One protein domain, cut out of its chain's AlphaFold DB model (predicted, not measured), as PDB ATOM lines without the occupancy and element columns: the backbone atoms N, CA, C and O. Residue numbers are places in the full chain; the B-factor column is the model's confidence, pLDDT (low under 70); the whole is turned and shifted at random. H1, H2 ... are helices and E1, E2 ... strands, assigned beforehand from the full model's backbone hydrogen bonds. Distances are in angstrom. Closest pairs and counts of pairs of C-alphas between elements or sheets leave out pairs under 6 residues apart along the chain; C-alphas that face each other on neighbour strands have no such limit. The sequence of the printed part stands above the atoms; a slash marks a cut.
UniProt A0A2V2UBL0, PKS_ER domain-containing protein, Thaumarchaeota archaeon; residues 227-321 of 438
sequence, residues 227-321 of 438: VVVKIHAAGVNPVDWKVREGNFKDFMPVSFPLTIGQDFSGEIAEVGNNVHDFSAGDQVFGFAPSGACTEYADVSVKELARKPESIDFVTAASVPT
ATOM      1  N   VAL A 227     -39.404 -34.455  41.140       94.31
ATOM      2  CA  VAL A 227     -38.539 -35.583  40.812       94.31
ATOM      3  C   VAL A 227     -39.363 -36.706  40.201       94.31
ATOM      4  O   VAL A 227     -40.541 -36.876  40.519       94.31
ATOM      5  N   VAL A 228     -38.731 -37.517  39.357       94.56
ATOM      6  CA  VAL A 228     -39.310 -38.784  38.894       94.56
ATOM      7  C   VAL A 228     -38.763 -39.884  39.781       94.56
ATOM      8  O   VAL A 228     -37.557 -40.119  39.807       94.56
ATOM      9  N   VAL A 229     -39.638 -40.592  40.488       95.25
ATOM     10  CA  VAL A 229     -39.254 -41.716  41.347       95.25
ATOM     11  C   VAL A 229     -39.590 -43.023  40.650       95.25
ATOM     12  O   VAL A 229     -40.739 -43.248  40.271       95.25
ATOM     13  N   LYS A 230     -38.607 -43.919  40.531       95.69
ATOM     14  CA  LYS A 230     -38.835 -45.334  40.242       95.69
ATOM     15  C   LYS A 230     -39.364 -45.998  41.506       95.69
ATOM     16  O   LYS A 230     -38.659 -46.064  42.508       95.69
ATOM     17  N   ILE A 231     -40.596 -46.484  41.479       93.62
ATOM     18  CA  ILE A 231     -41.264 -47.032  42.662       93.62
ATOM     19  C   ILE A 231     -40.831 -48.485  42.884       93.62
ATOM     20  O   ILE A 231     -40.953 -49.329  41.997       93.62
ATOM     21  N   HIS A 232     -40.347 -48.785  44.091       94.44
ATOM     22  CA  HIS A 232     -39.971 -50.139  44.514       94.44
ATOM     23  C   HIS A 232     -41.066 -50.800  45.358       94.44
ATOM     24  O   HIS A 232     -41.262 -52.013  45.274       94.44
ATOM     25  N   ALA A 233     -41.783 -50.013  46.164       93.31
ATOM     26  CA  ALA A 233     -42.923 -50.468  46.948       93.31
ATOM     27  C   ALA A 233     -43.976 -49.360  47.073       93.31
ATOM     28  O   ALA A 233     -43.638 -48.180  47.126       93.31
ATOM     29  N   ALA A 234     -45.245 -49.759  47.158       91.56
ATOM     30  CA  ALA A 234     -46.372 -48.868  47.413       91.56
ATOM     31  C   ALA A 234     -47.154 -49.354  48.639       91.56
ATOM     32  O   ALA A 234     -47.373 -50.559  48.800       91.56
ATOM     33  N   GLY A 235     -47.554 -48.423  49.503       88.81
ATOM     34  CA  GLY A 235     -48.409 -48.690  50.653       88.81
ATOM     35  C   GLY A 235     -49.889 -48.672  50.270       88.81
ATOM     36  O   GLY A 235     -50.292 -48.018  49.308       88.81
ATOM     37  N   VAL A 236     -50.706 -49.407  51.028       86.88
ATOM     38  CA  VAL A 236     -52.163 -49.464  50.838       86.88
ATOM     39  C   VAL A 236     -52.858 -49.038  52.122       86.88
ATOM     40  O   VAL A 236     -52.645 -49.626  53.181       86.88
ATOM     41  N   ASN A 237     -53.744 -48.058  52.006       87.00
ATOM     42  CA  ASN A 237     -54.411 -47.388  53.106       87.00
ATOM     43  C   ASN A 237     -55.943 -47.430  52.959       87.00
ATOM     44  O   ASN A 237     -56.481 -47.554  51.854       87.00
ATOM     45  N   PRO A 238     -56.708 -47.266  54.058       85.25
ATOM     46  CA  PRO A 238     -58.163 -47.176  53.980       85.25
ATOM     47  C   PRO A 238     -58.689 -46.026  53.107       85.25
ATOM     48  O   PRO A 238     -59.816 -46.097  52.626       85.25
ATOM     49  N   VAL A 239     -57.905 -44.961  52.908       81.56
ATOM     50  CA  VAL A 239     -58.275 -43.862  52.004       81.56
ATOM     51  C   VAL A 239     -58.373 -44.335  50.551       81.56
ATOM     52  O   VAL A 239     -59.289 -43.922  49.849       81.56
ATOM     53  N   ASP A 240     -57.544 -45.293  50.129       83.50
ATOM     54  CA  ASP A 240     -57.462 -45.736  48.734       83.50
ATOM     55  C   ASP A 240     -58.771 -46.354  48.239       83.50
ATOM     56  O   ASP A 240     -59.277 -46.016  47.166       83.50
ATOM     57  N   TRP A 241     -59.366 -47.253  49.032       78.69
ATOM     58  CA  TRP A 241     -60.641 -47.867  48.658       78.69
ATOM     59  C   TRP A 241     -61.806 -46.883  48.783       78.69
ATOM     60  O   TRP A 241     -62.727 -46.950  47.974       78.69
ATOM     61  N   LYS A 242     -61.753 -45.943  49.737       78.44
ATOM     62  CA  LYS A 242     -62.779 -44.902  49.905       78.44
ATOM     63  C   LYS A 242     -62.767 -43.904  48.746       78.44
ATOM     64  O   LYS A 242     -63.833 -43.526  48.270       78.44
ATOM     65  N   VAL A 243     -61.586 -43.512  48.263       78.12
ATOM     66  CA  VAL A 243     -61.426 -42.701  47.047       78.12
ATOM     67  C   VAL A 243     -61.955 -43.474  45.842       78.12
ATOM     68  O   VAL A 243     -62.764 -42.942  45.087       78.12
ATOM     69  N   ARG A 244     -61.592 -44.757  45.707       79.56
ATOM     70  CA  ARG A 244     -62.090 -45.622  44.626       79.56
ATOM     71  C   ARG A 244     -63.619 -45.767  44.619       79.56
ATOM     72  O   ARG A 244     -64.202 -45.876  43.547       79.56
ATOM     73  N   GLU A 245     -64.264 -45.784  45.783       79.12
ATOM     74  CA  GLU A 245     -65.730 -45.842  45.920       79.12
ATOM     75  C   GLU A 245     -66.419 -44.474  45.782       79.12
ATOM     76  O   GLU A 245     -67.645 -44.402  45.751       79.12
ATOM     77  N   GLY A 246     -65.654 -43.382  45.670       75.38
ATOM     78  CA  GLY A 246     -66.189 -42.025  45.562       75.38
ATOM     79  C   GLY A 246     -66.639 -41.414  46.893       75.38
ATOM     80  O   GLY A 246     -67.208 -40.323  46.893       75.38
ATOM     81  N   ASN A 247     -66.342 -42.058  48.029       74.56
ATOM     82  CA  ASN A 247     -66.727 -41.596  49.370       74.56
ATOM     83  C   ASN A 247     -66.047 -40.270  49.763       74.56
ATOM     84  O   ASN A 247     -66.521 -39.585  50.664       74.56
ATOM     85  N   PHE A 248     -64.951 -39.905  49.090       72.00
ATOM     86  CA  PHE A 248     -64.197 -38.669  49.323       72.00
ATOM     87  C   PHE A 248     -64.325 -37.627  48.209       72.00
ATOM     88  O   PHE A 248     -63.633 -36.621  48.265       72.00
ATOM     89  N   LYS A 249     -65.204 -37.811  47.215       72.75
ATOM     90  CA  LYS A 249     -65.261 -36.942  46.020       72.75
ATOM     91  C   LYS A 249     -65.398 -35.437  46.317       72.75
ATOM     92  O   LYS A 249     -64.901 -34.627  45.543       72.75
ATOM     93  N   ASP A 250     -66.053 -35.078  47.424       74.12
ATOM     94  CA  ASP A 250     -66.302 -33.684  47.813       74.12
ATOM     95  C   ASP A 250     -65.099 -33.052  48.543       74.12
ATOM     96  O   ASP A 250     -64.979 -31.832  48.597       74.12
ATOM     97  N   PHE A 251     -64.197 -33.876  49.091       66.56
ATOM     98  CA  PHE A 251     -63.012 -33.449  49.850       66.56
ATOM     99  C   PHE A 251     -61.701 -33.670  49.083       66.56
ATOM    100  O   PHE A 251     -60.729 -32.954  49.294       66.56
ATOM    101  N   MET A 252     -61.677 -34.661  48.193       72.38
ATOM    102  CA  MET A 252     -60.558 -35.034  47.336       72.38
ATOM    103  C   MET A 252     -61.078 -35.181  45.903       72.38
ATOM    104  O   MET A 252     -61.404 -36.296  45.474       72.38
ATOM    105  N   PRO A 253     -61.215 -34.070  45.157       70.75
ATOM    106  CA  PRO A 253     -61.588 -34.140  43.755       70.75
ATOM    107  C   PRO A 253     -60.491 -34.875  42.978       70.75
ATOM    108  O   PRO A 253     -59.323 -34.491  43.010       70.75
ATOM    109  N   VAL A 254     -60.871 -35.942  42.274       69.94
ATOM    110  CA  VAL A 254     -59.958 -36.742  41.450       69.94
ATOM    111  C   VAL A 254     -60.326 -36.621  39.977       69.94
ATOM    112  O   VAL A 254     -61.503 -36.568  39.620       69.94
ATOM    113  N   SER A 255     -59.309 -36.603  39.117       70.69
ATOM    114  CA  SER A 255     -59.480 -36.672  37.665       70.69
ATOM    115  C   SER A 255     -59.164 -38.080  37.168       70.69
ATOM    116  O   SER A 255     -58.227 -38.716  37.646       70.69
ATOM    117  N   PHE A 256     -59.943 -38.566  36.201       72.81
ATOM    118  CA  PHE A 256     -59.711 -39.866  35.570       72.81
ATOM    119  C   PHE A 256     -58.926 -39.713  34.255       72.81
ATOM    120  O   PHE A 256     -59.145 -38.736  33.537       72.81
ATOM    121  N   PRO A 257     -58.054 -40.678  33.896       73.94
ATOM    122  CA  PRO A 257     -57.754 -41.914  34.629       73.94
ATOM    123  C   PRO A 257     -56.928 -41.664  35.902       73.94
ATOM    124  O   PRO A 257     -55.973 -40.895  35.880       73.94
ATOM    125  N   LEU A 258     -57.285 -42.356  36.988       73.44
ATOM    126  CA  LEU A 258     -56.646 -42.227  38.302       73.44
ATOM    127  C   LEU A 258     -55.737 -43.431  38.591       73.44
ATOM    128  O   LEU A 258     -56.171 -44.579  38.443       73.44
ATOM    129  N   THR A 259     -54.514 -43.168  39.052       82.75
ATOM    130  CA  THR A 259     -53.637 -44.168  39.681       82.75
ATOM    131  C   THR A 259     -53.929 -44.197  41.186       82.75
ATOM    132  O   THR A 259     -54.011 -43.152  41.821       82.75
ATOM    133  N   ILE A 260     -54.131 -45.388  41.757       81.75
ATOM    134  CA  ILE A 260     -54.505 -45.579  43.174       81.75
ATOM    135  C   ILE A 260     -53.257 -45.734  44.060       81.75
ATOM    136  O   ILE A 260     -52.176 -46.052  43.560       81.75
ATOM    137  N   GLY A 261     -53.423 -45.569  45.378       80.81
ATOM    138  CA  GLY A 261     -52.362 -45.682  46.379       80.81
ATOM    139  C   GLY A 261     -51.580 -44.387  46.437       80.81
ATOM    140  O   GLY A 261     -51.334 -43.800  45.396       80.81
ATOM    141  N   GLN A 262     -51.202 -43.920  47.617       86.88
ATOM    142  CA  GLN A 262     -50.460 -42.659  47.734       86.88
ATOM    143  C   GLN A 262     -49.097 -42.854  48.391       86.88
ATOM    144  O   GLN A 262     -48.162 -42.140  48.064       86.88
ATOM    145  N   ASP A 263     -48.937 -43.867  49.237       94.50
ATOM    146  CA  ASP A 263     -47.660 -44.121  49.895       94.50
ATOM    147  C   ASP A 263     -46.705 -44.865  48.970       94.50
ATOM    148  O   ASP A 263     -47.088 -45.856  48.339       94.50
ATOM    149  N   PHE A 264     -45.444 -44.445  48.944       96.06
ATOM    150  CA  PHE A 264     -44.406 -45.123  48.185       96.06
ATOM    151  C   PHE A 264     -43.060 -45.159  48.897       96.06
ATOM    152  O   PHE A 264     -42.771 -44.386  49.811       96.06
ATOM    153  N   SER A 265     -42.198 -46.037  48.399       98.00
ATOM    154  CA  SER A 265     -40.754 -45.903  48.505       98.00
ATOM    155  C   SER A 265     -40.083 -46.352  47.208       98.00
ATOM    156  O   SER A 265     -40.594 -47.204  46.471       98.00
ATOM    157  N   GLY A 266     -38.941 -45.753  46.906       97.44
ATOM    158  CA  GLY A 266     -38.260 -45.981  45.648       97.44
ATOM    159  C   GLY A 266     -36.963 -45.207  45.515       97.44
ATOM    160  O   GLY A 266     -36.412 -44.719  46.499       97.44
ATOM    161  N   GLU A 267     -36.479 -45.115  44.288       98.19
ATOM    162  CA  GLU A 267     -35.228 -44.445  43.947       98.19
ATOM    163  C   GLU A 267     -35.512 -43.306  42.972       98.19
ATOM    164  O   GLU A 267     -36.299 -43.469  42.035       98.19
ATOM    165  N   ILE A 268     -34.896 -42.146  43.181       97.38
ATOM    166  CA  ILE A 268     -35.022 -41.021  42.254       97.38
ATOM    167  C   ILE A 268     -34.348 -41.387  40.929       97.38
ATOM    168  O   ILE A 268     -33.149 -41.637  40.875       97.38
ATOM    169  N   ALA A 269     -35.120 -41.397  39.848       95.19
ATOM    170  CA  ALA A 269     -34.640 -41.644  38.494       95.19
ATOM    171  C   ALA A 269     -34.213 -40.349  37.779       95.19
ATOM    172  O   ALA A 269     -33.321 -40.379  36.933       95.19
ATOM    173  N   GLU A 270     -34.845 -39.218  38.106       94.81
ATOM    174  CA  GLU A 270     -34.566 -37.900  37.520       94.81
ATOM    175  C   GLU A 270     -34.901 -36.792  38.522       94.81
ATOM    176  O   GLU A 270     -35.843 -36.943  39.303       94.81
ATOM    177  N   VAL A 271     -34.178 -35.670  38.463       95.69
ATOM    178  CA  VAL A 271     -34.436 -34.465  39.271       95.69
ATOM    179  C   VAL A 271     -34.667 -33.247  38.386       95.69
ATOM    180  O   VAL A 271     -34.022 -33.113  37.345       95.69
ATOM    181  N   GLY A 272     -35.612 -32.391  38.777       94.62
ATOM    182  CA  GLY A 272     -35.945 -31.185  38.029       94.62
ATOM    183  C   GLY A 272     -34.847 -30.135  38.153       94.62
ATOM    184  O   GLY A 272     -34.029 -30.183  39.071       94.62
ATOM    185  N   ASN A 273     -34.817 -29.169  37.233       93.75
ATOM    186  CA  ASN A 273     -33.726 -28.189  37.173       93.75
ATOM    187  C   ASN A 273     -33.601 -27.318  38.440       93.75
ATOM    188  O   ASN A 273     -32.511 -26.828  38.737       93.75
ATOM    189  N   ASN A 274     -34.691 -27.150  39.194       95.00
ATOM    190  CA  ASN A 274     -34.737 -26.366  40.431       95.00
ATOM    191  C   ASN A 274     -34.646 -27.240  41.694       95.00
ATOM    192  O   ASN A 274     -34.792 -26.738  42.809       95.00
ATOM    193  N   VAL A 275     -34.424 -28.549  41.548       94.94
ATOM    194  CA  VAL A 275     -34.240 -29.464  42.677       94.94
ATOM    195  C   VAL A 275     -32.757 -29.527  43.042       94.94
ATOM    196  O   VAL A 275     -31.923 -29.942  42.240       94.94
ATOM    197  N   HIS A 276     -32.428 -29.124  44.271       93.50
ATOM    198  CA  HIS A 276     -31.039 -29.062  44.752       93.50
ATOM    199  C   HIS A 276     -30.752 -29.982  45.949       93.50
ATOM    200  O   HIS A 276     -29.613 -30.405  46.133       93.50
ATOM    201  N   ASP A 277     -31.773 -30.343  46.732       94.19
ATOM    202  CA  ASP A 277     -31.616 -31.162  47.950       94.19
ATOM    203  C   ASP A 277     -31.596 -32.681  47.678       94.19
ATOM    204  O   ASP A 277     -31.355 -33.502  48.576       94.19
ATOM    205  N   PHE A 278     -31.847 -33.063  46.425       96.75
ATOM    206  CA  PHE A 278     -31.974 -34.443  45.972       96.75
ATOM    207  C   PHE A 278     -31.211 -34.677  44.673       96.75
ATOM    208  O   PHE A 278     -30.968 -33.762  43.890       96.75
ATOM    209  N   SER A 279     -30.829 -35.927  44.440       96.56
ATOM    210  CA  SER A 279     -30.103 -36.378  43.256       96.56
ATOM    211  C   SER A 279     -30.656 -37.707  42.752       96.56
ATOM    212  O   SER A 279     -31.235 -38.489  43.509       96.56
ATOM    213  N   ALA A 280     -30.457 -37.989  41.464       96.31
ATOM    214  CA  ALA A 280     -30.741 -39.314  40.923       96.31
ATOM    215  C   ALA A 280     -29.937 -40.391  41.678       96.31
ATOM    216  O   ALA A 280     -28.773 -40.178  42.019       96.31
ATOM    217  N   GLY A 281     -30.566 -41.533  41.950       96.88
ATOM    218  CA  GLY A 281     -30.033 -42.606  42.792       96.88
ATOM    219  C   GLY A 281     -30.393 -42.488  44.278       96.88
ATOM    220  O   GLY A 281     -30.221 -43.456  45.021       96.88
ATOM    221  N   ASP A 282     -30.925 -41.350  44.736       98.31
ATOM    222  CA  ASP A 282     -31.355 -41.208  46.127       98.31
ATOM    223  C   ASP A 282     -32.535 -42.135  46.438       98.31
ATOM    224  O   ASP A 282     -33.564 -42.127  45.757       98.31
ATOM    225  N   GLN A 283     -32.409 -42.907  47.520       98.50
ATOM    226  CA  GLN A 283     -33.501 -43.728  48.033       98.50
ATOM    227  C   GLN A 283     -34.443 -42.870  48.869       98.50
ATOM    228  O   GLN A 283     -34.040 -42.264  49.863       98.50
ATOM    229  N   VAL A 284     -35.717 -42.856  48.497       98.44
ATOM    230  CA  VAL A 284     -36.741 -41.990  49.079       98.44
ATOM    231  C   VAL A 284     -38.006 -42.765  49.427       98.44
ATOM    232  O   VAL A 284     -38.259 -43.864  48.932       98.44
ATOM    233  N   PHE A 285     -38.808 -42.188  50.309       98.12
ATOM    234  CA  PHE A 285     -40.158 -42.632  50.626       98.12
ATOM    235  C   PHE A 285     -41.039 -41.409  50.855       98.12
ATOM    236  O   PHE A 285     -40.535 -40.339  51.199       98.12
ATOM    237  N   GLY A 286     -42.342 -41.547  50.640       95.69
ATOM    238  CA  GLY A 286     -43.226 -40.398  50.721       95.69
ATOM    239  C   GLY A 286     -44.618 -40.647  50.180       95.69
ATOM    240  O   GLY A 286     -45.079 -41.785  50.070       95.69
ATOM    241  N   PHE A 287     -45.270 -39.542  49.857       90.25
ATOM    242  CA  PHE A 287     -46.633 -39.476  49.377       90.25
ATOM    243  C   PHE A 287     -46.644 -39.009  47.916       90.25
ATOM    244  O   PHE A 287     -46.030 -38.011  47.560       90.25
ATOM    245  N   ALA A 288     -47.324 -39.742  47.040       89.56
ATOM    246  CA  ALA A 288     -47.508 -39.409  45.635       89.56
ATOM    247  C   ALA A 288     -48.993 -39.089  45.397       89.56
ATOM    248  O   ALA A 288     -49.790 -40.012  45.193       89.56
ATOM    249  N   PRO A 289     -49.396 -37.801  45.393       79.62
ATOM    250  CA  PRO A 289     -50.792 -37.411  45.181       79.62
ATOM    251  C   PRO A 289     -51.372 -37.929  43.857       79.62
ATOM    252  O   PRO A 289     -52.557 -38.249  43.779       79.62
ATOM    253  N   SER A 290     -50.529 -38.049  42.827       75.62
ATOM    254  CA  SER A 290     -50.875 -38.582  41.504       75.62
ATOM    255  C   SER A 290     -51.061 -40.102  41.464       75.62
ATOM    256  O   SER A 290     -51.504 -40.631  40.443       75.62
ATOM    257  N   GLY A 291     -50.700 -40.800  42.541       83.56
ATOM    258  CA  GLY A 291     -50.797 -42.243  42.687       83.56
ATOM    259  C   GLY A 291     -49.441 -42.961  42.692       83.56
ATOM    260  O   GLY A 291     -48.566 -42.669  41.881       83.56
ATOM    261  N   ALA A 292     -49.308 -43.952  43.573       89.06
ATOM    262  CA  ALA A 292     -48.100 -44.730  43.842       89.06
ATOM    263  C   ALA A 292     -48.144 -46.164  43.280       89.06
ATOM    264  O   ALA A 292     -47.102 -46.798  43.142       89.06
ATOM    265  N   CYS A 293     -49.319 -46.702  42.912       88.25
ATOM    266  CA  CYS A 293     -49.429 -48.025  42.274       88.25
ATOM    267  C   CYS A 293     -49.027 -47.990  40.784       88.25
ATOM    268  O   CYS A 293     -49.815 -48.325  39.896       88.25
ATOM    269  N   THR A 294     -47.798 -47.570  40.509       85.12
ATOM    270  CA  THR A 294     -47.193 -47.384  39.186       85.12
ATOM    271  C   THR A 294     -45.695 -47.684  39.273       85.12
ATOM    272  O   THR A 294     -45.144 -47.733  40.367       85.12
ATOM    273  N   GLU A 295     -45.023 -47.903  38.142       86.88
ATOM    274  CA  GLU A 295     -43.567 -48.128  38.114       86.88
ATOM    275  C   GLU A 295     -42.774 -46.828  38.302       86.88
ATOM    276  O   GLU A 295     -41.670 -46.854  38.843       86.88
ATOM    277  N   TYR A 296     -43.345 -45.698  37.873       89.69
ATOM    278  CA  TYR A 296     -42.779 -44.361  38.043       89.69
ATOM    279  C   TYR A 296     -43.865 -43.366  38.442       89.69
ATOM    280  O   TYR A 296     -44.979 -43.441  37.908       89.69
ATOM    281  N   ALA A 297     -43.525 -42.434  39.329       89.75
ATOM    282  CA  ALA A 297     -44.377 -41.314  39.716       89.75
ATOM    283  C   ALA A 297     -43.586 -40.000  39.703       89.75
ATOM    284  O   ALA A 297     -42.423 -39.976  40.108       89.75
ATOM    285  N   ASP A 298     -44.243 -38.933  39.252       90.31
ATOM    286  CA  ASP A 298     -43.773 -37.560  39.422       90.31
ATOM    287  C   ASP A 298     -44.148 -37.133  40.851       90.31
ATOM    288  O   ASP A 298     -45.293 -37.329  41.273       90.31
ATOM    289  N   VAL A 299     -43.183 -36.640  41.627       91.19
ATOM    290  CA  VAL A 299     -43.387 -36.312  43.044       91.19
ATOM    291  C   VAL A 299     -42.712 -34.989  43.378       91.19
ATOM    292  O   VAL A 299     -41.529 -34.785  43.103       91.19
ATOM    293  N   SER A 300     -43.455 -34.096  44.030       91.62
ATOM    294  CA  SER A 300     -42.896 -32.885  44.628       91.62
ATOM    295  C   SER A 300     -41.896 -33.236  45.725       91.62
ATOM    296  O   SER A 300     -42.180 -34.055  46.598       91.62
ATOM    297  N   VAL A 301     -40.749 -32.555  45.747       91.56
ATOM    298  CA  VAL A 301     -39.729 -32.738  46.797       91.56
ATOM    299  C   VAL A 301     -40.247 -32.446  48.211       91.56
ATOM    300  O   VAL A 301     -39.648 -32.888  49.184       91.56
ATOM    301  N   LYS A 302     -41.380 -31.738  48.335       90.88
ATOM    302  CA  LYS A 302     -42.060 -31.469  49.614       90.88
ATOM    303  C   LYS A 302     -42.842 -32.671  50.155       90.88
ATOM    304  O   LYS A 302     -43.185 -32.678  51.331       90.88
ATOM    305  N   GLU A 303     -43.128 -33.661  49.313       92.38
ATOM    306  CA  GLU A 303     -43.961 -34.826  49.639       92.38
ATOM    307  C   GLU A 303     -43.131 -36.091  49.911       92.38
ATOM    308  O   GLU A 303     -43.673 -37.185  50.090       92.38
ATOM    309  N   LEU A 304     -41.800 -35.974  49.934       94.56
ATOM    310  CA  LEU A 304     -40.888 -37.098  50.123       94.56
ATOM    311  C   LEU A 304     -39.757 -36.779  51.098       94.56
ATOM    312  O   LEU A 304     -39.430 -35.630  51.381       94.56
ATOM    313  N   ALA A 305     -39.143 -37.840  51.605       96.75
ATOM    314  CA  ALA A 305     -37.954 -37.785  52.434       96.75
ATOM    315  C   ALA A 305     -36.986 -38.904  52.041       96.75
ATOM    316  O   ALA A 305     -37.373 -39.912  51.442       96.75
ATOM    317  N   ARG A 306     -35.710 -38.753  52.413       98.12
ATOM    318  CA  ARG A 306     -34.709 -39.817  52.256       98.12
ATOM    319  C   ARG A 306     -35.120 -41.031  53.084       98.12
ATOM    320  O   ARG A 306     -35.421 -40.910  54.273       98.12
ATOM    321  N   LYS A 307     -35.120 -42.208  52.464       97.69
ATOM    322  CA  LYS A 307     -35.386 -43.469  53.153       97.69
ATOM    323  C   LYS A 307     -34.249 -43.733  54.145       97.69
ATOM    324  O   LYS A 307     -33.096 -43.761  53.716       97.69
ATOM    325  N   PRO A 308     -34.533 -44.018  55.429       95.50
ATOM    326  CA  PRO A 308     -33.500 -44.480  56.348       95.50
ATOM    327  C   PRO A 308     -32.799 -45.729  55.800       95.50
ATOM    328  O   PRO A 308     -33.454 -46.649  55.303       95.50
ATOM    329  N   GLU A 309     -31.472 -45.785  55.894       94.50
ATOM    330  CA  GLU A 309     -30.687 -46.939  55.422       94.50
ATOM    331  C   GLU A 309     -31.034 -48.229  56.180       94.50
ATOM    332  O   GLU A 309     -30.947 -49.322  55.629       94.50
ATOM    333  N   SER A 310     -31.502 -48.101  57.425       95.75
ATOM    334  CA  SER A 310     -31.814 -49.214  58.325       95.75
ATOM    335  C   SER A 310     -33.101 -49.978  57.997       95.75
ATOM    336  O   SER A 310     -33.379 -50.980  58.652       95.75
ATOM    337  N   ILE A 311     -33.916 -49.506  57.047       94.25
ATOM    338  CA  ILE A 311     -35.181 -50.154  56.668       94.25
ATOM    339  C   ILE A 311     -35.237 -50.421  55.167       94.25
ATOM    340  O   ILE A 311     -34.690 -49.664  54.361       94.25
ATOM    341  N   ASP A 312     -35.915 -51.496  54.772       94.94
ATOM    342  CA  ASP A 312     -36.121 -51.807  53.361       94.94
ATOM    343  C   ASP A 312     -37.216 -50.922  52.735       94.94
ATOM    344  O   ASP A 312     -37.932 -50.176  53.410       94.94
ATOM    345  N   PHE A 313     -37.345 -50.990  51.409       94.88
ATOM    346  CA  PHE A 313     -38.367 -50.242  50.675       94.88
ATOM    347  C   PHE A 313     -39.790 -50.601  51.129       94.88
ATOM    348  O   PHE A 313     -40.628 -49.716  51.295       94.88
ATOM    349  N   VAL A 314     -40.078 -51.879  51.379       95.81
ATOM    350  CA  VAL A 314     -41.424 -52.318  51.777       95.81
ATOM    351  C   VAL A 314     -41.828 -51.697  53.115       95.81
ATOM    352  O   VAL A 314     -42.917 -51.140  53.232       95.81
ATOM    353  N   THR A 315     -40.928 -51.726  54.096       92.75
ATOM    354  CA  THR A 315     -41.123 -51.103  55.405       92.75
ATOM    355  C   THR A 315     -41.270 -49.595  55.258       92.75
ATOM    356  O   THR A 315     -42.217 -49.029  55.798       92.75
ATOM    357  N   ALA A 316     -40.405 -48.943  54.475       95.56
ATOM    358  CA  ALA A 316     -40.476 -47.500  54.255       95.56
ATOM    359  C   ALA A 316     -41.797 -47.059  53.605       95.56
ATOM    360  O   ALA A 316     -42.378 -46.072  54.035       95.56
ATOM    361  N   ALA A 317     -42.320 -47.819  52.638       95.19
ATOM    362  CA  ALA A 317     -43.597 -47.524  51.986       95.19
ATOM    363  C   ALA A 317     -44.818 -47.703  52.911       95.19
ATOM    364  O   ALA A 317     -45.908 -47.268  52.561       95.19
ATOM    365  N   SER A 318     -44.668 -48.334  54.082       92.38
ATOM    366  CA  SER A 318     -45.754 -48.476  55.069       92.38
ATOM    367  C   SER A 318     -45.876 -47.290  56.039       92.38
ATOM    368  O   SER A 318     -46.797 -47.247  56.855       92.38
ATOM    369  N   VAL A 319     -44.937 -46.343  55.973       94.69
ATOM    370  CA  VAL A 319     -44.821 -45.217  56.909       94.69
ATOM    371  C   VAL A 319     -45.642 -43.981  56.515       94.69
ATOM    372  O   VAL A 319     -46.267 -43.441  57.422       94.69
ATOM    373  N   PRO A 320     -45.666 -43.488  55.256       95.12
ATOM    374  CA  PRO A 320     -46.043 -42.101  54.971       95.12
ATOM    375  C   PRO A 320     -47.427 -41.696  55.494       95.12
ATOM    376  O   PRO A 320     -47.502 -40.859  56.391       95.12
ATOM    377  N   THR A 321     -48.515 -42.320  55.028       92.75
ATOM    378  CA  THR A 321     -49.869 -41.959  55.474       92.75
ATOM    379  C   THR A 321     -50.054 -42.251  56.960       92.75
ATOM    380  O   THR A 321     -50.513 -41.393  57.716       92.75
TER     381      THR A 321
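AT A GLANCE: This is residues 227 to 321 of the 438 residues of the protein "PKS_ER domain-containing protein" of Thaumarchaeota archaeon (UniProt A0A2V2UBL0). A five-stranded sheet curls strongly, like part of a barrel, with the short helix H2 over E2. Away from the sheet, H1 and the unnamed residues 245 to 262 form a loose loop towards one end of the longest axis. The printed part has 95 residues, with named elements in the order E1, H1, E2, E3, E4, E5, H2; the sheet order is E4, E1, E2, E3, E5, all antiparallel. The class is mixed, helices and strands, with under half of the residues in named elements; the whole is compact, with a radius of gyration of the C-alphas of 13.3 A and spans of 37 by 30 by 20 A.

HOW THE PARTS SIT: E1, residues 227 to 234, is the antiparallel neighbour of E2, residues 263 to 271, with N 230 and O 267 2.8 A apart. E2 and E3, residues 283 to 287, form a hairpin, with N 284 and O 266 2.8 A apart. The edge strands are E4, residues 296 to 300, beside E1 with N 229 and O 297 2.9 A apart, and E5, residues 304 to 306, beside E3 with N 285 and O 305 2.9 A apart. H2, residues 313 to 317, is on the sheet at a height of 6.9 A; its closest C-alpha pair with E2 is Ala 317 and Phe 264, 4.6 A. H1, residues 238 to 244, is not on the sheet and is apart from H2. In both helices every O i to N i+4 pair is within hydrogen-bond range.

IN THESE COORDINATES: E1 begins at C-alpha 227 (-38.539, -35.583, 40.812), spans 16.8 A and bends by 69 degrees at residue 231. H1 spans 10.3 A. E2 spans 19.5 A and bends by 76 degrees at residue 267. E3 spans 13.9 A, E4 13.2 A and E5 7.1 A. H2 spans 6.0 A and ends at C-alpha 317 (-43.597, -47.524, 51.986).

THE WHOLE: The two C-alphas farthest apart, Asp 250 and Ser 310, are 39.3 A apart. The printed part has no cut. The links H1 to E2 and E2 to E3 are long. Residues 251 and 254 are under pLDDT 70.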